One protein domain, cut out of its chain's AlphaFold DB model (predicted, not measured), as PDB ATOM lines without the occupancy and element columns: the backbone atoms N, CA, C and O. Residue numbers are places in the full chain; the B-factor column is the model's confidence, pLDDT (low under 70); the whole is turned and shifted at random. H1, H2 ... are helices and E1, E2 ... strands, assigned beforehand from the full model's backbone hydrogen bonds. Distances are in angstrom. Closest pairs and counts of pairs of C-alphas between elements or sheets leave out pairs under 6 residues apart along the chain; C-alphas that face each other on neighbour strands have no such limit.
ATOM      1  N   VAL A  35       4.887  -0.005  38.480       60.22
ATOM      2  CA  VAL A  35       4.798  -0.659  39.786       60.22
ATOM      3  C   VAL A  35       3.568  -1.547  39.720       60.22
ATOM      4  O   VAL A  35       2.444  -1.097  39.962       60.22
ATOM      5  N   ALA A  36       3.783  -2.805  39.333       63.00
ATOM      6  CA  ALA A  36       2.799  -3.844  39.581       63.00
ATOM      7  C   ALA A  36       2.685  -3.982  41.100       63.00
ATOM      8  O   ALA A  36       3.662  -4.312  41.773       63.00
ATOM      9  N   MET A  37       1.516  -3.664  41.651       60.09
ATOM     10  CA  MET A  37       1.259  -3.932  43.056       60.09
ATOM     11  C   MET A  37       0.739  -5.366  43.112       60.09
ATOM     12  O   MET A  37      -0.367  -5.606  42.624       60.09
ATOM     13  N   PRO A  38       1.516  -6.338  43.629       58.75
ATOM     14  CA  PRO A  38       1.007  -7.691  43.779       58.75
ATOM     15  C   PRO A  38      -0.226  -7.621  44.673       58.75
ATOM     16  O   PRO A  38      -0.158  -7.233  45.841       58.75
ATOM     17  N   ALA A  39      -1.374  -7.940  44.088       70.31
ATOM     18  CA  ALA A  39      -2.641  -7.913  44.781       70.31
ATOM     19  C   ALA A  39      -3.062  -9.350  45.042       70.31
ATOM     20  O   ALA A  39      -3.450 -10.092  44.132       70.31
ATOM     21  N   ARG A  40      -2.989  -9.741  46.315       78.94
ATOM     22  CA  ARG A  40      -3.641 -10.960  46.767       78.94
ATOM     23  C   ARG A  40      -5.137 -10.700  46.825       78.94
ATOM     24  O   ARG A  40      -5.588  -9.795  47.525       78.94
ATOM     25  N   VAL A  41      -5.895 -11.511  46.101       77.94
ATOM     26  CA  VAL A  41      -7.353 -11.476  46.149       77.94
ATOM     27  C   VAL A  41      -7.813 -12.561  47.098       77.94
ATOM     28  O   VAL A  41      -7.558 -13.744  46.875       77.94
ATOM     29  N   GLU A  42      -8.513 -12.151  48.147       81.00
ATOM     30  CA  GLU A  42      -9.240 -13.049  49.032       81.00
ATOM     31  C   GLU A  42     -10.726 -12.759  48.873       81.00
ATOM     32  O   GLU A  42     -11.199 -11.655  49.155       81.00
ATOM     33  N   LEU A  43     -11.471 -13.749  48.389       76.56
ATOM     34  CA  LEU A  43     -12.919 -13.657  48.400       76.56
ATOM     35  C   LEU A  43     -13.416 -14.028  49.789       76.56
ATOM     36  O   LEU A  43     -13.234 -15.157  50.261       76.56
ATOM     37  N   ALA A  44     -14.075 -13.056  50.416       73.56
ATOM     38  CA  ALA A  44     -14.882 -13.299  51.593       73.56
ATOM     39  C   ALA A  44     -15.963 -14.354  51.284       73.56
ATOM     40  O   ALA A  44     -16.370 -14.501  50.125       73.56
ATOM     41  N   PRO A  45     -16.440 -15.078  52.311       76.50
ATOM     42  CA  PRO A  45     -17.545 -16.014  52.166       76.50
ATOM     43  C   PRO A  45     -18.716 -15.383  51.409       76.50
ATOM     44  O   PRO A  45     -19.194 -14.319  51.804       76.50
ATOM     45  N   VAL A  46     -19.173 -16.049  50.344       69.56
ATOM     46  CA  VAL A  46     -20.329 -15.596  49.557       69.56
ATOM     47  C   VAL A  46     -21.538 -15.525  50.478       69.56
ATOM     48  O   VAL A  46     -21.924 -16.532  51.083       69.56
ATOM     49  N   ARG A  47     -22.116 -14.332  50.610       68.81
ATOM     50  CA  ARG A  47     -23.269 -14.105  51.485       68.81
ATOM     51  C   ARG A  47     -24.576 -14.233  50.698       68.81
ATOM     52  O   ARG A  47     -24.611 -14.020  49.488       68.81
ATOM     53  N   LEU A  48     -25.670 -14.584  51.374       64.25
ATOM     54  CA  LEU A  48     -26.980 -14.758  50.725       64.25
ATOM     55  C   LEU A  48     -27.522 -13.460  50.104       64.25
ATOM     56  O   LEU A  48     -28.214 -13.505  49.091       64.25
ATOM     57  N   ASP A  49     -27.187 -12.308  50.676       66.88
ATOM     58  CA  ASP A  49     -27.499 -10.980  50.137       66.88
ATOM     59  C   ASP A  49     -26.803 -10.707  48.793       66.88
ATOM     60  O   ASP A  49     -27.372 -10.054  47.914       66.88
ATOM     61  N   GLU A  50     -25.622 -11.285  48.576       62.22
ATOM     62  CA  GLU A  50     -24.903 -11.194  47.300       62.22
ATOM     63  C   GLU A  50     -25.572 -12.055  46.224       62.22
ATOM     64  O   GLU A  50     -25.601 -11.676  45.059       62.22
ATOM     65  N   LEU A  51     -26.183 -13.181  46.611       62.72
ATOM     66  CA  LEU A  51     -26.975 -14.018  45.704       62.72
ATOM     67  C   LEU A  51     -28.301 -13.356  45.316       62.72
ATOM     68  O   LEU A  51     -28.740 -13.496  44.178       62.72
ATOM     69  N   GLY A  52     -28.931 -12.626  46.240       59.62
ATOM     70  CA  GLY A  52     -30.183 -11.909  45.979       59.62
ATOM     71  C   GLY A  52     -30.028 -10.703  45.046       59.62
ATOM     72  O   GLY A  52     -31.006 -10.266  44.447       59.62
ATOM     73  N   THR A  53     -28.808 -10.177  44.912       62.31
ATOM     74  CA  THR A  53     -28.471  -9.037  44.042       62.31
ATOM     75  C   THR A  53     -27.687  -9.443  42.791       62.31
ATOM     76  O   THR A  53     -27.491  -8.618  41.898       62.31
ATOM     77  N   ALA A  54     -27.267 -10.709  42.692       63.94
ATOM     78  CA  ALA A  54     -26.524 -11.227  41.552       63.94
ATOM     79  C   ALA A  54     -27.387 -11.243  40.275       63.94
ATOM     80  O   ALA A  54     -28.531 -11.714  40.305       63.94
ATOM     81  N   PRO A  55     -26.858 -10.789  39.125       58.53
ATOM     82  CA  PRO A  55     -27.555 -10.912  37.855       58.53
ATOM     83  C   PRO A  55     -27.790 -12.388  37.506       58.53
ATOM     84  O   PRO A  55     -26.862 -13.186  37.364       58.53
ATOM     85  N   VAL A  56     -29.062 -12.741  37.331       59.50
ATOM     86  CA  VAL A  56     -29.516 -14.062  36.888       59.50
ATOM     87  C   VAL A  56     -29.465 -14.084  35.363       59.50
ATOM     88  O   VAL A  56     -30.335 -13.523  34.696       59.50
ATOM     89  N   GLN A  57     -28.451 -14.731  34.785       60.38
ATOM     90  CA  GLN A  57     -28.423 -14.965  33.341       60.38
ATOM     91  C   GLN A  57     -29.148 -16.272  33.021       60.38
ATOM     92  O   GLN A  57     -28.666 -17.366  33.330       60.38
ATOM     93  N   GLN A  65     -42.304 -23.926  18.489       50.12
ATOM     94  CA  GLN A  65     -43.391 -23.925  17.516       50.12
ATOM     95  C   GLN A  65     -44.624 -24.529  18.185       50.12
ATOM     96  O   GLN A  65     -44.628 -25.698  18.561       50.12
ATOM     97  N   ALA A  66     -45.662 -23.716  18.373       51.66
ATOM     98  CA  ALA A  66     -46.978 -24.249  18.684       51.66
ATOM     99  C   ALA A  66     -47.498 -24.974  17.441       51.66
ATOM    100  O   ALA A  66     -47.470 -24.410  16.345       51.66
ATOM    101  N   ARG A  67     -47.967 -26.212  17.605       57.03
ATOM    102  CA  ARG A  67     -48.623 -26.946  16.524       57.03
ATOM    103  C   ARG A  67     -50.082 -27.167  16.866       57.03
ATOM    104  O   ARG A  67     -50.450 -27.447  18.005       57.03
ATOM    105  N   HIS A  68     -50.918 -27.031  15.854       52.88
ATOM    106  CA  HIS A  68     -52.329 -27.333  15.979       52.88
ATOM    107  C   HIS A  68     -52.507 -28.847  15.818       52.88
ATOM    108  O   HIS A  68     -52.108 -29.405  14.796       52.88
ATOM    109  N   VAL A  69     -53.069 -29.518  16.825       63.25
ATOM    110  CA  VAL A  69     -53.423 -30.941  16.744       63.25
ATOM    111  C   VAL A  69     -54.927 -31.042  16.967       63.25
ATOM    112  O   VAL A  69     -55.420 -30.886  18.083       63.25
ATOM    113  N   GLY A  70     -55.681 -31.245  15.884       76.38
ATOM    114  CA  GLY A  70     -57.145 -31.188  15.915       76.38
ATOM    115  C   GLY A  70     -57.663 -29.754  16.069       76.38
ATOM    116  O   GLY A  70     -57.235 -28.882  15.323       76.38
ATOM    117  N   GLY A  71     -58.593 -29.520  17.005       70.06
ATOM    118  CA  GLY A  71     -59.128 -28.195  17.375       70.06
ATOM    119  C   GLY A  71     -58.411 -27.529  18.557       70.06
ATOM    120  O   GLY A  71     -58.903 -26.536  19.086       70.06
ATOM    121  N   ALA A  72     -57.295 -28.104  19.012       43.25
ATOM    122  CA  ALA A  72     -56.552 -27.638  20.173       43.25
ATOM    123  C   ALA A  72     -55.137 -27.200  19.782       43.25
ATOM    124  O   ALA A  72     -54.451 -27.830  18.968       43.25
ATOM    125  N   LEU A  73     -54.689 -26.118  20.411       53.00
ATOM    126  CA  LEU A  73     -53.324 -25.628  20.309       53.00
ATOM    127  C   LEU A  73     -52.472 -26.407  21.316       53.00
ATOM    128  O   LEU A  73     -52.647 -26.254  22.525       53.00
ATOM    129  N   VAL A  74     -51.582 -27.273  20.830       56.56
ATOM    130  CA  VAL A  74     -50.715 -28.093  21.686       56.56
ATOM    131  C   VAL A  74     -49.297 -27.534  21.615       56.56
ATOM    132  O   VAL A  74     -48.692 -27.439  20.544       56.56
ATOM    133  N   VAL A  75     -48.768 -27.142  22.771       58.31
ATOM    134  CA  VAL A  75     -47.362 -26.759  22.933       58.31
ATOM    135  C   VAL A  75     -46.610 -28.005  23.381       58.31
ATOM    136  O   VAL A  75     -46.864 -28.515  24.470       58.31
ATOM    137  N   ASP A  76     -45.715 -28.516  22.536       58.28
ATOM    138  CA  ASP A  76     -44.838 -29.619  22.926       58.28
ATOM    139  C   ASP A  76     -43.816 -29.152  23.978       58.28
ATOM    140  O   ASP A  76     -43.263 -28.054  23.881       58.28
ATOM    141  N   ALA A  77     -43.536 -30.058  24.918       49.56
ATOM    142  CA  ALA A  77     -42.473 -30.063  25.928       49.56
ATOM    143  C   ALA A  77     -42.811 -29.589  27.356       49.56
ATOM    144  O   ALA A  77     -43.234 -28.462  27.623       49.56
ATOM    145  N   ALA A  78     -42.483 -30.491  28.291       54.84
ATOM    146  CA  ALA A  78     -42.216 -30.211  29.693       54.84
ATOM    147  C   ALA A  78     -41.331 -28.964  29.831       54.84
ATOM    148  O   ALA A  78     -40.374 -28.777  29.078       54.84
ATOM    149  N   ILE A  79     -41.663 -28.109  30.795       51.38
ATOM    150  CA  ILE A  79     -40.940 -26.872  31.086       51.38
ATOM    151  C   ILE A  79     -39.526 -27.241  31.550       51.38
ATOM    152  O   ILE A  79     -39.283 -27.461  32.731       51.38
ATOM    153  N   ALA A  80     -38.578 -27.330  30.621       55.03
ATOM    154  CA  ALA A  80     -37.167 -27.292  30.957       55.03
ATOM    155  C   ALA A  80     -36.852 -25.840  31.323       55.03
ATOM    156  O   ALA A  80     -36.728 -24.980  30.447       55.03
ATOM    157  N   THR A  81     -36.803 -25.546  32.621       56.25
ATOM    158  CA  THR A  81     -36.267 -24.275  33.109       56.25
ATOM    159  C   THR A  81     -34.835 -24.169  32.585       56.25
ATOM    160  O   THR A  81     -34.043 -25.080  32.852       56.25
ATOM    161  N   PRO A  82     -34.490 -23.132  31.799       56.38
ATOM    162  CA  PRO A  82     -33.126 -22.977  31.317       56.38
ATOM    163  C   PRO A  82     -32.180 -22.948  32.522       56.38
ATOM    164  O   PRO A  82     -32.544 -22.369  33.551       56.38
ATOM    165  N   PRO A  83     -30.989 -23.566  32.433       62.12
ATOM    166  CA  PRO A  83     -30.030 -23.491  33.520       62.12
ATOM    167  C   PRO A  83     -29.731 -22.016  33.804       62.12
ATOM    168  O   PRO A  83     -29.391 -21.242  32.907       62.12
ATOM    169  N   ILE A  84     -29.930 -21.621  35.058       65.56
ATOM    170  CA  ILE A  84     -29.648 -20.272  35.536       65.56
ATOM    171  C   ILE A  84     -28.164 -20.213  35.877       65.56
ATOM    172  O   ILE A  84     -27.685 -21.001  36.695       65.56
ATOM    173  N   ARG A  85     -27.439 -19.267  35.277       69.44
ATOM    174  CA  ARG A  85     -26.066 -18.963  35.678       69.44
ATOM    175  C   ARG A  85     -26.094 -17.849  36.717       69.44
ATOM    176  O   ARG A  85     -26.586 -16.756  36.438       69.44
ATOM    177  N   LEU A  86     -25.574 -18.146  37.904       77.19
ATOM    178  CA  LEU A  86     -25.412 -17.181  38.988       77.19
ATOM    179  C   LEU A  86     -23.992 -16.638  38.938       77.19
ATOM    180  O   LEU A  86     -23.030 -17.390  39.089       77.19
ATOM    181  N   VAL A  87     -23.870 -15.339  38.700       83.88
ATOM    182  CA  VAL A  87     -22.583 -14.681  38.507       83.88
ATOM    183  C   VAL A  87     -22.503 -13.466  39.412       83.88
ATOM    184  O   VAL A  87     -23.450 -12.688  39.469       83.88
ATOM    185  N   ILE A  88     -21.368 -13.282  40.083       84.94
ATOM    186  CA  ILE A  88     -21.056 -12.027  40.774       84.94
ATOM    187  C   ILE A  88     -19.887 -11.336  40.090       84.94
ATOM    188  O   ILE A  88     -18.927 -11.981  39.667       84.94
ATOM    189  N   GLU A  89     -19.966 -10.013  40.006       88.94
ATOM    190  CA  GLU A  89     -18.859  -9.173  39.567       88.94
ATOM    191  C   GLU A  89     -18.209  -8.518  40.790       88.94
ATOM    192  O   GLU A  89     -18.886  -7.955  41.654       88.94
ATOM    193  N   ARG A  90     -16.881  -8.609  40.886       86.00
ATOM    194  CA  ARG A  90     -16.083  -7.954  41.928       86.00
ATOM    195  C   ARG A  90     -15.068  -7.033  41.287       86.00
ATOM    196  O   ARG A  90     -14.165  -7.489  40.588       86.00
ATOM    197  N   GLU A  91     -15.213  -5.745  41.542       88.44
ATOM    198  CA  GLU A  91     -14.250  -4.751  41.101       88.44
ATOM    199  C   GLU A  91     -13.090  -4.651  42.093       88.44
ATOM    200  O   GLU A  91     -13.299  -4.528  43.301       88.44
ATOM    201  N   ILE A  92     -11.866  -4.692  41.572       88.69
ATOM    202  CA  ILE A  92     -10.650  -4.417  42.330       88.69
ATOM    203  C   ILE A  92      -9.990  -3.196  41.689       88.69
ATOM    204  O   ILE A  92      -9.303  -3.326  40.665       88.69
ATOM    205  N   PRO A  93     -10.231  -2.000  42.245       85.00
ATOM    206  CA  PRO A  93      -9.629  -0.786  41.731       85.00
ATOM    207  C   PRO A  93      -8.159  -0.709  42.164       85.00
ATOM    208  O   PRO A  93      -7.764  -1.308  43.163       85.00
ATOM    209  N   VAL A  94      -7.360   0.093  41.456       86.25
ATOM    210  CA  VAL A  94      -6.002   0.471  41.901       86.25
ATOM    211  C   VAL A  94      -5.050  -0.729  42.054       86.25
ATOM    212  O   VAL A  94      -4.330  -0.869  43.035       86.25
ATOM    213  N   LEU A  95      -5.023  -1.614  41.063       85.94
ATOM    214  CA  LEU A  95      -4.099  -2.753  41.038       85.94
ATOM    215  C   LEU A  95      -2.685  -2.383  40.604       85.94
ATOM    216  O   LEU A  95      -1.722  -3.075  40.920       85.94
ATOM    217  N   TRP A  96      -2.548  -1.311  39.841       85.69
ATOM    218  CA  TRP A  96      -1.258  -0.866  39.350       85.69
ATOM    219  C   TRP A  96      -1.270   0.615  39.070       85.69
ATOM    220  O   TRP A  96      -2.319   1.228  38.842       85.69
ATOM    221  N   ARG A  97      -0.061   1.172  39.057       87.25
ATOM    222  CA  ARG A  97       0.192   2.544  38.650       87.25
ATOM    223  C   ARG A  97       1.363   2.580  37.692       87.25
ATOM    224  O   ARG A  97       2.398   1.959  37.933       87.25
ATOM    225  N   GLN A  98       1.188   3.331  36.615       84.25
ATOM    226  CA  GLN A  98       2.219   3.503  35.608       84.25
ATOM    227  C   GLN A  98       2.343   4.967  35.236       84.25
ATOM    228  O   GLN A  98       1.355   5.670  35.014       84.25
ATOM    229  N   ARG A  99       3.588   5.418  35.143       84.62
ATOM    230  CA  ARG A  99       3.919   6.708  34.569       84.62
ATOM    231  C   ARG A  99       4.132   6.543  33.066       84.62
ATOM    232  O   ARG A  99       4.916   5.691  32.665       84.62
ATOM    233  N   VAL A 100       3.447   7.347  32.257       84.31
ATOM    234  CA  VAL A 100       3.573   7.345  30.792       84.31
ATOM    235  C   VAL A 100       3.971   8.729  30.288       84.31
ATOM    236  O   VAL A 100       3.481   9.743  30.800       84.31
ATOM    237  N   GLY A 101       4.857   8.774  29.291       84.06
ATOM    238  CA  GLY A 101       5.216  10.004  28.584       84.06
ATOM    239  C   GLY A 101       4.031  10.579  27.800       84.06
ATOM    240  O   GLY A 101       3.037   9.890  27.559       84.06
ATOM    241  N   HIS A 102       4.121  11.853  27.410       75.00
ATOM    242  CA  HIS A 102       3.039  12.547  26.697       75.00
ATOM    243  C   HIS A 102       2.685  11.866  25.364       75.00
ATOM    244  O   HIS A 102       1.509  11.631  25.090       75.00
ATOM    245  N   ASP A 103       3.706  11.468  24.604       74.69
ATOM    246  CA  ASP A 103       3.556  10.882  23.265       74.69
ATOM    247  C   ASP A 103       3.461   9.347  23.281       74.69
ATOM    248  O   ASP A 103       3.151   8.711  22.274       74.69
ATOM    249  N   GLU A 104       3.695   8.733  24.441       72.25
ATOM    250  CA  GLU A 104       3.877   7.288  24.575       72.25
ATOM    251  C   GLU A 104       2.696   6.581  25.228       72.25
ATOM    252  O   GLU A 104       2.771   5.378  25.424       72.25
ATOM    253  N   ASN A 105       1.601   7.270  25.566       72.94
ATOM    254  CA  ASN A 105       0.480   6.652  26.275       72.94
ATOM    255  C   ASN A 105      -0.249   5.609  25.389       72.94
ATOM    256  O   ASN A 105      -1.107   5.991  24.582       72.94
ATOM    257  N   PRO A 106       0.003   4.288  25.542       72.44
ATOM    258  CA  PRO A 106      -0.646   3.280  24.701       72.44
ATOM    259  C   PRO A 106      -2.140   3.158  25.029       72.44
ATOM    260  O   PRO A 106      -2.942   2.798  24.169       72.44
ATOM    261  N   TYR A 107      -2.522   3.511  26.257       74.06
ATOM    262  CA  TYR A 107      -3.869   3.367  26.791       74.06
ATOM    263  C   TYR A 107      -4.828   4.414  26.220       74.06
ATOM    264  O   TYR A 107      -6.026   4.162  26.126       74.06
ATOM    265  N   ALA A 108      -4.310   5.549  25.733       71.75
ATOM    266  CA  ALA A 108      -5.098   6.514  24.965       71.75
ATOM    267  C   ALA A 108      -5.646   5.917  23.654       71.75
ATOM    268  O   ALA A 108      -6.659   6.381  23.139       71.75
ATOM    269  N   ARG A 109      -5.002   4.860  23.134       73.00
ATOM    270  CA  ARG A 109      -5.449   4.099  21.956       73.00
ATOM    271  C   ARG A 109      -6.310   2.882  22.315       73.00
ATOM    272  O   ARG A 109      -6.581   2.058  21.449       73.00
ATOM    273  N   GLY A 110      -6.718   2.744  23.578       72.19
ATOM    274  CA  GLY A 110      -7.541   1.625  24.044       72.19
ATOM    275  C   GLY A 110      -6.782   0.312  24.251       72.19
ATOM    276  O   GLY A 110      -7.410  -0.714  24.502       72.19
ATOM    277  N   VAL A 111      -5.445   0.320  24.181       78.06
ATOM    278  CA  VAL A 111      -4.641  -0.813  24.662       78.06
ATOM    279  C   VAL A 111      -4.895  -0.944  26.162       78.06
ATOM    280  O   VAL A 111      -4.906   0.066  26.850       78.06
ATOM    281  N   VAL A 112      -5.119  -2.151  26.674       76.19
ATOM    282  CA  VAL A 112      -5.276  -2.431  28.112       76.19
ATOM    283  C   VAL A 112      -4.227  -3.454  28.535       76.19
ATOM    284  O   VAL A 112      -3.864  -4.306  27.718       76.19
ATOM    285  N   PRO A 113      -3.708  -3.392  29.775       78.50
ATOM    286  CA  PRO A 113      -2.749  -4.385  30.233       78.50
ATOM    287  C   PRO A 113      -3.426  -5.742  30.341       78.50
ATOM    288  O   PRO A 113      -4.615  -5.850  30.664       78.50
ATOM    289  N   ARG A 114      -2.652  -6.791  30.077       83.56
ATOM    290  CA  ARG A 114      -3.141  -8.144  30.277       83.56
ATOM    291  C   ARG A 114      -3.033  -8.450  31.763       83.56
ATOM    292  O   ARG A 114      -1.958  -8.387  32.342       83.56
ATOM    293  N   VAL A 115      -4.158  -8.773  32.385       86.31
ATOM    294  CA  VAL A 115      -4.191  -9.186  33.789       86.31
ATOM    295  C   VAL A 115      -4.699 -10.610  33.851       86.31
ATOM    296  O   VAL A 115      -5.679 -10.951  33.188       86.31
ATOM    297  N   ARG A 116      -4.021 -11.439  34.636       87.94
ATOM    298  CA  ARG A 116      -4.347 -12.848  34.812       87.94
ATOM    299  C   ARG A 116      -4.423 -13.170  36.290       87.94
ATOM    300  O   ARG A 116      -3.636 -12.659  37.082       87.94
ATOM    301  N   LEU A 117      -5.351 -14.041  36.656       89.50
ATOM    302  CA  LEU A 117      -5.387 -14.598  37.999       89.50
ATOM    303  C   LEU A 117      -4.566 -15.890  38.014       89.50
ATOM    304  O   LEU A 117      -4.781 -16.780  37.192       89.50
ATOM    305  N   GLN A 118      -3.633 -16.004  38.948       90.38
ATOM    306  CA  GLN A 118      -2.812 -17.184  39.158       90.38
ATOM    307  C   GLN A 118      -3.093 -17.777  40.538       90.38
ATOM    308  O   GLN A 118      -3.149 -17.082  41.549       90.38
ATOM    309  N   SER A 119      -3.272 -19.091  40.589       89.12
ATOM    310  CA  SER A 119      -3.399 -19.833  41.839       89.12
ATOM    311  C   SER A 119      -2.833 -21.242  41.686       89.12
ATOM    312  O   SER A 119      -2.448 -21.664  40.592       89.12
ATOM    313  N   GLN A 120      -2.821 -22.008  42.779       85.81
ATOM    314  CA  GLN A 120      -2.438 -23.425  42.743       85.81
ATOM    315  C   GLN A 120      -3.368 -24.265  41.847       85.81
ATOM    316  O   GLN A 120      -2.956 -25.298  41.333       85.81
ATOM    317  N   GLY A 121      -4.607 -23.810  41.617       81.06
ATOM    318  CA  GLY A 121      -5.583 -24.469  40.746       81.06
ATOM    319  C   GLY A 121      -5.386 -24.193  39.251       81.06
ATOM    320  O   GLY A 121      -6.140 -24.733  38.433       81.06
ATOM    321  N   GLY A 122      -4.405 -23.357  38.893       86.12
ATOM    322  CA  GLY A 122      -4.110 -22.912  37.533       86.12
ATOM    323  C   GLY A 122      -4.491 -21.452  37.281       86.12
ATOM    324  O   GLY A 122      -4.758 -20.682  38.205       86.12
ATOM    325  N   PHE A 123      -4.500 -21.066  36.006       88.25
ATOM    326  CA  PHE A 123      -4.870 -19.716  35.587       88.25
ATOM    327  C   PHE A 123      -6.380 -19.491  35.639       88.25
ATOM    328  O   PHE A 123      -7.153 -20.421  35.397       88.25
ATOM    329  N   ASP A 124      -6.773 -18.250  35.927       88.62
ATOM    330  CA  ASP A 124      -8.159 -17.776  35.940       88.62
ATOM    331  C   ASP A 124      -9.055 -18.623  36.851       88.62
ATOM    332  O   ASP A 124     -10.215 -18.940  36.573       88.62
ATOM    333  N   ARG A 125      -8.459 -19.024  37.978       89.69
ATOM    334  CA  ARG A 125      -9.062 -19.871  38.999       89.69
ATOM    335  C   ARG A 125      -8.702 -19.369  40.382       89.69
ATOM    336  O   ARG A 125      -7.541 -19.058  40.640       89.69
ATOM    337  N   LEU A 126      -9.678 -19.364  41.281       88.19
ATOM    338  CA  LEU A 126      -9.443 -19.180  42.709       88.19
ATOM    339  C   LEU A 126      -9.459 -20.530  43.416       88.19
ATOM    340  O   LEU A 126     -10.290 -21.379  43.108       88.19
ATOM    341  N   VAL A 127      -8.568 -20.714  44.381       89.31
ATOM    342  CA  VAL A 127      -8.453 -21.962  45.145       89.31
ATOM    343  C   VAL A 127      -9.210 -21.829  46.449       89.31
ATOM    344  O   VAL A 127      -9.045 -20.834  47.161       89.31
ATOM    345  N   HIS A 128     -10.031 -22.827  46.750       88.44
ATOM    346  CA  HIS A 128     -10.733 -22.932  48.015       88.44
ATOM    347  C   HIS A 128      -9.761 -23.267  49.159       88.44
ATOM    348  O   HIS A 128      -8.862 -24.085  49.012       88.44
ATOM    349  N   ALA A 129      -9.929 -22.640  50.322       83.00
ATOM    350  CA  ALA A 129      -9.038 -22.851  51.465       83.00
ATOM    351  C   ALA A 129      -9.216 -24.226  52.148       83.00
ATOM    352  O   ALA A 129      -8.342 -24.638  52.905       83.00
ATOM    353  N   GLY A 130     -10.352 -24.902  51.932       73.69
ATOM    354  CA  GLY A 130     -10.717 -26.141  52.628       73.69
ATOM    355  C   GLY A 130     -10.637 -27.427  51.798       73.69
ATOM    356  O   GLY A 130     -10.804 -28.501  52.366       73.69
ATOM    357  N   ASP A 131     -10.411 -27.350  50.484       71.06
ATOM    358  CA  ASP A 131     -10.231 -28.510  49.600       71.06
ATOM    359  C   ASP A 131      -9.451 -28.122  48.323       71.06
ATOM    360  O   ASP A 131      -9.051 -26.974  48.153       71.06
ATOM    361  N   ALA A 132      -9.240 -29.072  47.405       63.72
ATOM    362  CA  ALA A 132      -8.609 -28.818  46.103       63.72
ATOM    363  C   ALA A 132      -9.565 -28.206  45.049       63.72
ATOM    364  O   ALA A 132      -9.263 -28.202  43.853       63.72
ATOM    365  N   GLY A 133     -10.733 -27.717  45.466       75.00
ATOM    366  CA  GLY A 133     -11.727 -27.102  44.607       75.00
ATOM    367  C   GLY A 133     -11.219 -25.785  44.031       75.00
ATOM    368  O   GLY A 133     -10.754 -24.896  44.749       75.00
ATOM    369  N   ALA A 134     -11.321 -25.652  42.710       83.94
ATOM    370  CA  ALA A 134     -10.967 -24.437  41.993       83.94
ATOM    371  C   ALA A 134     -12.219 -23.796  41.385       83.94
ATOM    372  O   ALA A 134     -12.947 -24.424  40.612       83.94
ATOM    373  N   LEU A 135     -12.445 -22.527  41.711       87.12
ATOM    374  CA  LEU A 135     -13.555 -21.733  41.203       87.12
ATOM    375  C   LEU A 135     -13.108 -20.991  39.936       87.12
ATOM    376  O   LEU A 135     -12.170 -20.196  40.024       87.12
ATOM    377  N   PRO A 136     -13.722 -21.233  38.763       87.94
ATOM    378  CA  PRO A 136     -13.385 -20.491  37.554       87.94
ATOM    379  C   PRO A 136     -13.793 -19.022  37.687       87.94
ATOM    380  O   PRO A 136     -14.897 -18.707  38.135       87.94
ATOM    381  N   VAL A 137     -12.908 -18.132  37.247       89.81
ATOM    382  CA  VAL A 137     -13.104 -16.680  37.259       89.81
ATOM    383  C   VAL A 137     -12.764 -16.136  35.884       89.81
ATOM    384  O   VAL A 137     -11.790 -16.564  35.281       89.81
ATOM    385  N   ARG A 138     -13.534 -15.177  35.371       91.62
ATOM    386  CA  ARG A 138     -13.096 -14.391  34.212       91.62
ATOM    387  C   ARG A 138     -12.535 -13.068  34.704       91.62
ATOM    388  O   ARG A 138     -13.187 -12.365  35.472       91.62
ATOM    389  N   VAL A 139     -11.332 -12.740  34.250       90.94
ATOM    390  CA  VAL A 139     -10.648 -11.491  34.592       90.94
ATOM    391  C   VAL A 139     -10.809 -10.519  33.430       90.94
ATOM    392  O   VAL A 139     -10.426 -10.822  32.302       90.94
ATOM    393  N   ARG A 140     -11.382  -9.344  33.695       90.38
ATOM    394  CA  ARG A 140     -11.538  -8.267  32.712       90.38
ATOM    395  C   ARG A 140     -10.786  -7.035  33.192       90.38
ATOM    396  O   ARG A 140     -11.116  -6.488  34.240       90.38
ATOM    397  N   ALA A 141      -9.794  -6.587  32.426       88.31
ATOM    398  CA  ALA A 141      -9.095  -5.339  32.717       88.31
ATOM    399  C   ALA A 141     -10.049  -4.144  32.606       88.31
ATOM    400  O   ALA A 141     -10.855  -4.059  31.677       88.31
ATOM    401  N   LEU A 142      -9.949  -3.222  33.561       87.88
ATOM    402  CA  LEU A 142     -10.607  -1.927  33.476       87.88
ATOM    403  C   LEU A 142      -9.771  -0.971  32.634       87.88
ATOM    404  O   LEU A 142      -8.538  -1.019  32.646       87.88
ATOM    405  N   ALA A 143     -10.459  -0.069  31.935       85.56
ATOM    406  CA  ALA A 143      -9.804   1.028  31.244       85.56
ATOM    407  C   ALA A 143      -8.997   1.862  32.260       85.56
ATOM    408  O   ALA A 143      -9.554   2.267  33.287       85.56
ATOM    409  N   PRO A 144      -7.703   2.121  32.012       87.50
ATOM    410  CA  PRO A 144      -6.893   2.907  32.931       87.50
ATOM    411  C   PRO A 144      -7.400   4.340  33.027       87.50
ATOM    412  O   PRO A 144      -7.753   4.962  32.024       87.50
ATOM    413  N   ARG A 145      -7.373   4.895  34.236       87.56
ATOM    414  CA  ARG A 145      -7.726   6.289  34.500       87.56
ATOM    415  C   ARG A 145      -6.477   7.130  34.714       87.56
ATOM    416  O   ARG A 145      -5.520   6.687  35.345       87.56
ATOM    417  N   THR A 146      -6.489   8.363  34.214       89.50
ATOM    418  CA  THR A 146      -5.438   9.342  34.521       89.50
ATOM    419  C   THR A 146      -5.692   9.944  35.895       89.50
ATOM    420  O   THR A 146      -6.754  10.518  36.116       89.50
ATOM    421  N   ILE A 147      -4.722   9.822  36.802       90.50
ATOM    422  CA  ILE A 147      -4.810  10.361  38.170       90.50
ATOM    423  C   ILE A 147      -3.947  11.610  38.377       90.50
ATOM    424  O   ILE A 147      -4.212  12.394  39.280       90.50
ATOM    425  N   ALA A 148      -2.926  11.816  37.540       89.62
ATOM    426  CA  ALA A 148      -2.103  13.021  37.551       89.62
ATOM    427  C   ALA A 148      -1.554  13.317  36.151       89.62
ATOM    428  O   ALA A 148      -1.341  12.398  35.358       89.62
ATOM    429  N   ARG A 149      -1.296  14.594  35.862       90.56
ATOM    430  CA  ARG A 149      -0.644  15.061  34.634       90.56
ATOM    431  C   ARG A 149       0.293  16.214  34.969       90.56
ATOM    432  O   ARG A 149      -0.093  17.116  35.705       90.56
ATOM    433  N   ASP A 150       1.490  16.194  34.404       88.00
ATOM    434  CA  ASP A 150       2.465  17.278  34.508       88.00
ATOM    435  C   ASP A 150       3.251  17.427  33.189       88.00
ATOM    436  O   ASP A 150       2.890  16.843  32.163       88.00
ATOM    437  N   THR A 151       4.310  18.239  33.203       84.69
ATOM    438  CA  THR A 151       5.134  18.549  32.024       84.69
ATOM    439  C   THR A 151       5.881  17.346  31.446       84.69
ATOM    440  O   THR A 151       6.276  17.386  30.288       84.69
ATOM    441  N   GLN A 152       6.058  16.278  32.220       83.12
ATOM    442  CA  GLN A 152       6.761  15.054  31.833       83.12
ATOM    443  C   GLN A 152       5.805  13.936  31.389       83.12
ATOM    444  O   GLN A 152       6.258  12.859  31.013       83.12
ATOM    445  N   GLY A 153       4.482  14.126  31.474       86.44
ATOM    446  CA  GLY A 153       3.502  13.115  31.065       86.44
ATOM    447  C   GLY A 153       2.344  12.927  32.042       86.44
ATOM    448  O   GLY A 153       1.894  13.867  32.695       86.44
ATOM    449  N   SER A 154       1.806  11.709  32.098       88.31
ATOM    450  CA  SER A 154       0.634  11.362  32.911       88.31
ATOM    451  C   SER A 154       0.902  10.152  33.801       88.31
ATOM    452  O   SER A 154       1.605   9.220  33.418       88.31
ATOM    453  N   THR A 155       0.315  10.150  34.992       88.25
ATOM    454  CA  THR A 155       0.258   8.980  35.869       88.25
ATOM    455  C   THR A 155      -1.099   8.318  35.695       88.25
ATOM    456  O   THR A 155      -2.140   8.959  35.871       88.25
ATOM    457  N   LEU A 156      -1.073   7.039  35.344       88.00
ATOM    458  CA  LEU A 156      -2.240   6.205  35.124       88.00
ATOM    459  C   LEU A 156      -2.386   5.184  36.242       88.00
ATOM    460  O   LEU A 156      -1.403   4.744  36.838       88.00
ATOM    461  N   GLU A 157      -3.624   4.794  36.482       89.62
ATOM    462  CA  GLU A 157      -3.995   3.748  37.418       89.62
ATOM    463  C   GLU A 157      -5.024   2.838  36.761       89.62
ATOM    464  O   GLU A 157      -5.933   3.317  36.080       89.62
ATOM    465  N   GLY A 158      -4.896   1.532  36.966       88.88
ATOM    466  CA  GLY A 158      -5.857   0.566  36.448       88.88
ATOM    467  C   GLY A 158      -6.266  -0.464  37.484       88.88
ATOM    468  O   GLY A 158      -5.718  -0.541  38.582       88.88
ATOM    469  N   GLY A 159      -7.277  -1.240  37.121       90.31
ATOM    470  CA  GLY A 159      -7.879  -2.269  37.959       90.31
ATOM    471  C   GLY A 159      -8.455  -3.390  37.104       90.31
ATOM    472  O   GLY A 159      -8.239  -3.432  35.889       90.31
ATOM    473  N   VAL A 160      -9.211  -4.285  37.732       91.50
ATOM    474  CA  VAL A 160      -9.937  -5.355  37.036       91.50
ATOM    475  C   VAL A 160     -11.328  -5.549  37.617       91.50
ATOM    476  O   VAL A 160     -11.599  -5.199  38.764       91.50
ATOM    477  N   VAL A 161     -12.181  -6.189  36.827       91.69
ATOM    478  CA  VAL A 161     -13.412  -6.825  37.286       91.69
ATOM    479  C   VAL A 161     -13.225  -8.334  37.206       91.69
ATOM    480  O   VAL A 161     -12.806  -8.865  36.175       91.69
ATOM    481  N   LEU A 162     -13.536  -9.016  38.302       90.81
ATOM    482  CA  LEU A 162     -13.596 -10.467  38.386       90.81
ATOM    483  C   LEU A 162     -15.052 -10.907  38.241       90.81
ATOM    484  O   LEU A 162     -15.880 -10.570  39.082       90.81
ATOM    485  N   GLU A 163     -15.358 -11.667  37.197       90.94
ATOM    486  CA  GLU A 163     -16.648 -12.339  37.017       90.94
ATOM    487  C   GLU A 163     -16.526 -13.763  37.574       90.94
ATOM    488  O   GLU A 163     -15.764 -14.582  37.051       90.94
ATOM    489  N   ILE A 164     -17.255 -14.062  38.644       87.25
ATOM    490  CA  ILE A 164     -17.149 -15.324  39.383       87.25
ATOM    491  C   ILE A 164     -18.442 -16.115  39.205       87.25
ATOM    492  O   ILE A 164     -19.527 -15.625  39.520       87.25
ATOM    493  N   ASP A 165     -18.320 -17.349  38.717       83.81
ATOM    494  CA  ASP A 165     -19.452 -18.257  38.528       83.81
ATOM    495  C   ASP A 165     -19.763 -19.007  39.825       83.81
ATOM    496  O   ASP A 165     -19.022 -19.900  40.242       83.81
ATOM    497  N   LEU A 166     -20.874 -18.655  40.465       78.25
ATOM    498  CA  LEU A 166     -21.267 -19.219  41.751       78.25
ATOM    499  C   LEU A 166     -21.891 -20.612  41.641       78.25
ATOM    500  O   LEU A 166     -22.041 -21.278  42.662       78.25
ATOM    501  N   GLY A 167     -22.180 -21.111  40.433       76.56
ATOM    502  CA  GLY A 167     -22.716 -22.464  40.242       76.56
ATOM    503  C   GLY A 167     -21.769 -23.580  40.703       76.56
ATOM    504  O   GLY A 167     -22.192 -24.723  40.859       76.56
ATOM    505  N   ARG A 168     -20.488 -23.259  40.926       77.62
ATOM    506  CA  ARG A 168     -19.455 -24.180  41.433       77.62
ATOM    507  C   ARG A 168     -18.881 -23.751  42.784       77.62
ATOM    508  O   ARG A 168     -17.932 -24.370  43.258       77.62
ATOM    509  N   ALA A 169     -19.416 -22.690  43.382       80.00
ATOM    510  CA  ALA A 169     -18.935 -22.185  44.656       80.00
ATOM    511  C   ALA A 169     -19.551 -22.978  45.816       80.00
ATOM    512  O   ALA A 169     -20.764 -23.129  45.924       80.00
ATOM    513  N   VAL A 170     -18.702 -23.444  46.727       78.88
ATOM    514  CA  VAL A 170     -19.102 -23.929  48.050       78.88
ATOM    515  C   VAL A 170     -19.637 -22.761  48.881       78.88
ATOM    516  O   VAL A 170     -18.970 -21.730  49.022       78.88
ATOM    517  N   ALA A 171     -20.830 -22.936  49.452       74.31
ATOM    518  CA  ALA A 171     -21.443 -21.964  50.349       74.31
ATOM    519  C   ALA A 171     -20.531 -21.676  51.552       74.31
ATOM    520  O   ALA A 171     -19.975 -22.592  52.154       74.31
ATOM    521  N   ALA A 172     -20.375 -20.394  51.887       73.50
ATOM    522  CA  ALA A 172     -19.467 -19.904  52.926       73.50
ATOM    523  C   ALA A 172     -17.973 -20.285  52.756       73.50
ATOM    524  O   ALA A 172     -17.181 -20.106  53.685       73.50
ATOM    525  N   GLY A 173     -17.571 -20.768  51.576       79.44
ATOM    526  CA  GLY A 173     -16.179 -21.080  51.263       79.44
ATOM    527  C   GLY A 173     -15.309 -19.825  51.170       79.44
ATOM    528  O   GLY A 173     -15.776 -18.755  50.777       79.44
ATOM    529  N   ARG A 174     -14.027 -19.960  51.515       85.50
ATOM    530  CA  ARG A 174     -13.012 -18.912  51.309       85.50
ATOM    531  C   ARG A 174     -12.151 -19.274  50.117       85.50
ATOM    532  O   ARG A 174     -11.672 -20.403  50.046       85.50
ATOM    533  N   TYR A 175     -11.928 -18.312  49.229       88.12
ATOM    534  CA  TYR A 175     -11.160 -18.525  48.008       88.12
ATOM    535  C   TYR A 175     -10.036 -17.509  47.882       88.12
ATOM    536  O   TYR A 175     -10.201 -16.354  48.278       88.12
ATOM    537  N   SER A 176      -8.908 -17.921  47.307       89.62
ATOM    538  CA  SER A 176      -7.777 -17.022  47.092       89.62
ATOM    539  C   SER A 176      -7.046 -17.254  45.774       89.62
ATOM    540  O   SER A 176      -7.080 -18.344  45.196       89.62
ATOM    541  N   GLY A 177      -6.384 -16.200  45.310       89.19
ATOM    542  CA  GLY A 177      -5.488 -16.203  44.161       89.19
ATOM    543  C   GLY A 177      -4.691 -14.903  44.095       89.19
ATOM    544  O   GLY A 177      -4.940 -13.962  44.851       89.19
ATOM    545  N   GLU A 178      -3.716 -14.866  43.201       90.38
ATOM    546  CA  GLU A 178      -2.830 -13.729  42.983       90.38
ATOM    547  C   GLU A 178      -3.098 -13.123  41.609       90.38
ATOM    548  O   GLU A 178      -3.171 -13.840  40.611       90.38
ATOM    549  N   LEU A 179      -3.276 -11.804  41.547       88.94
ATOM    550  CA  LEU A 179      -3.388 -11.106  40.272       88.94
ATOM    551  C   LEU A 179      -2.001 -10.731  39.764       88.94
ATOM    552  O   LEU A 179      -1.258 -10.008  40.423       88.94
ATOM    553  N   VAL A 180      -1.700 -11.195  38.556       87.00
ATOM    554  CA  VAL A 180      -0.457 -10.921  37.844       87.00
ATOM    555  C   VAL A 180      -0.766 -10.009  36.667       87.00
ATOM    556  O   VAL A 180      -1.691 -10.262  35.891       87.00
ATOM    557  N   ILE A 181       0.009  -8.937  36.549       82.94
ATOM    558  CA  ILE A 181      -0.136  -7.927  35.505       82.94
ATOM    559  C   ILE A 181       1.027  -8.106  34.542       82.94
ATOM    560  O   ILE A 181       2.188  -8.015  34.935       82.94
ATOM    561  N   GLU A 182       0.697  -8.385  33.292       78.12
ATOM    562  CA  GLU A 182       1.637  -8.499  32.189       78.12
ATOM    563  C   GLU A 182       1.546  -7.200  31.374       78.12
ATOM    564  O   GLU A 182       0.456  -6.793  30.948       78.12
ATOM    565  N   ASP A 183       2.682  -6.519  31.196       67.88
ATOM    566  CA  ASP A 183       2.732  -5.265  30.443       67.88
ATOM    567  C   ASP A 183       2.193  -5.472  29.020       67.88
ATOM    568  O   ASP A 183       2.535  -6.429  28.323       67.88
TER     569      ASP A 183
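AT A GLANCE: This is residues 35 to 57 and 65 to 183 of the 189 residues of an uncharacterized protein of Xanthomonadaceae bacterium (UniProt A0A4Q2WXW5). A long, strongly twisted sheet of eight strands folds back on itself, with E4, E9 and E7 in one part, E1, E10 and E5 in the other and E6 between E7 and E10; the E8 and E9 hairpin with the last residues of E4 makes one tip, and far off at the other end lies the small hairpin of E2 and E3, whose residues 68 to 73 stick out free. The fold is loosely made and partly face to face, and residues 35 to 36 pair with E4 beside E1, while the two short helices H1 and H2 only graze the sheet. The printed part has 142 residues, with two named helices and ten named strands in the order E1, H1, E2, E3, E4, H2, E5, E6, E7, E8, E9, E10. The large sheet is branched and each of its neighbour pairs is antiparallel, as is the pair E2 and E3; the class is mostly strand. The whole is only just extended, close to loose, with a radius of gyration of the C-alphas of 21.8 A, and it spans 81 by 40 by 27 A, its length made by the E2 and E3 end.

HOW THE PARTS SIT: In the branched sheet, E9, residues 153 to 165, has E4, residues 84 to 100, on one side; N 90 and O 162 are 2.8 A apart, within hydrogen-bond range. E4 bends by 58 degrees at residue 97. On the other side of E9 are E8, residues 145 to 150, with N 155 and O 148 at 2.8 A, and E7, residues 134 to 141, with N 161 and O 140 at 2.8 A. E8 and E9 form a hairpin. E6, residues 125 to 128, forms a hairpin with E7, with N 135 and O 126 at 2.8 A. On the other side of E6 is E10, residues 175 to 182, with N 127 and O 176 at 2.9 A. E1, residues 39 to 43, is on one side of E10, with N 41 and O 177 at 2.9 A, and E5, residues 114 to 119, is on the other side, with N 180 and O 116 at 2.8 A. The closest C-alphas of E5 and E7 are those of Val 115 and Ala 141, 6.3 A apart; those of E1 and E4 are Ala 39 and Leu 95, 6.5 A apart. H1, residues 48 to 53, only grazes the sheet with residues 50 to 53; its closest C-alpha to E4 is that of Leu 51, 7.6 A from that of Leu 86. H2, residues 106 to 109, only grazes it with residues 106 to 108. Every O i to N i+4 pair in H1 is within hydrogen-bond range; H2 is too short for such a pair. E2, residues 67 to 69, and E3, residues 72 to 74, form a hairpin, with N 74 and O 67 at 3.0 A, and E3 and E4 are apart.

IN THESE COORDINATES: E4 is 43.5 A long from first to last C-alpha, E9 39.6 A, E10 22.7 A and E7 21.3 A. E5 is 16.4 A, E8 15.0 A, E1 12.3 A, E6 9.7 A, H1 8.9 A, E2 6.2 A, E3 6.0 A and H2 5.6 A. E1 begins at C-alpha 39 (-2.641, -7.913, 44.781), E4 begins at C-alpha 84 (-29.648, -20.272, 35.536), and E10 ends at C-alpha 182 (1.637, -8.499, 32.189).

THE WHOLE: The two C-alphas farthest apart are those of Gly 70 and Thr 151, 81.3 A. Residues 58 to 64 are not printed, and C-alphas 57 and 65 are 23.6 A apart across the cut. Of the links that are printed whole, none is long. The mean pLDDT of the printed part is 77.3; it is under 70 at residues 35 to 38, 46 to 57, 65 to 69, 72 to 85, 132 and 183.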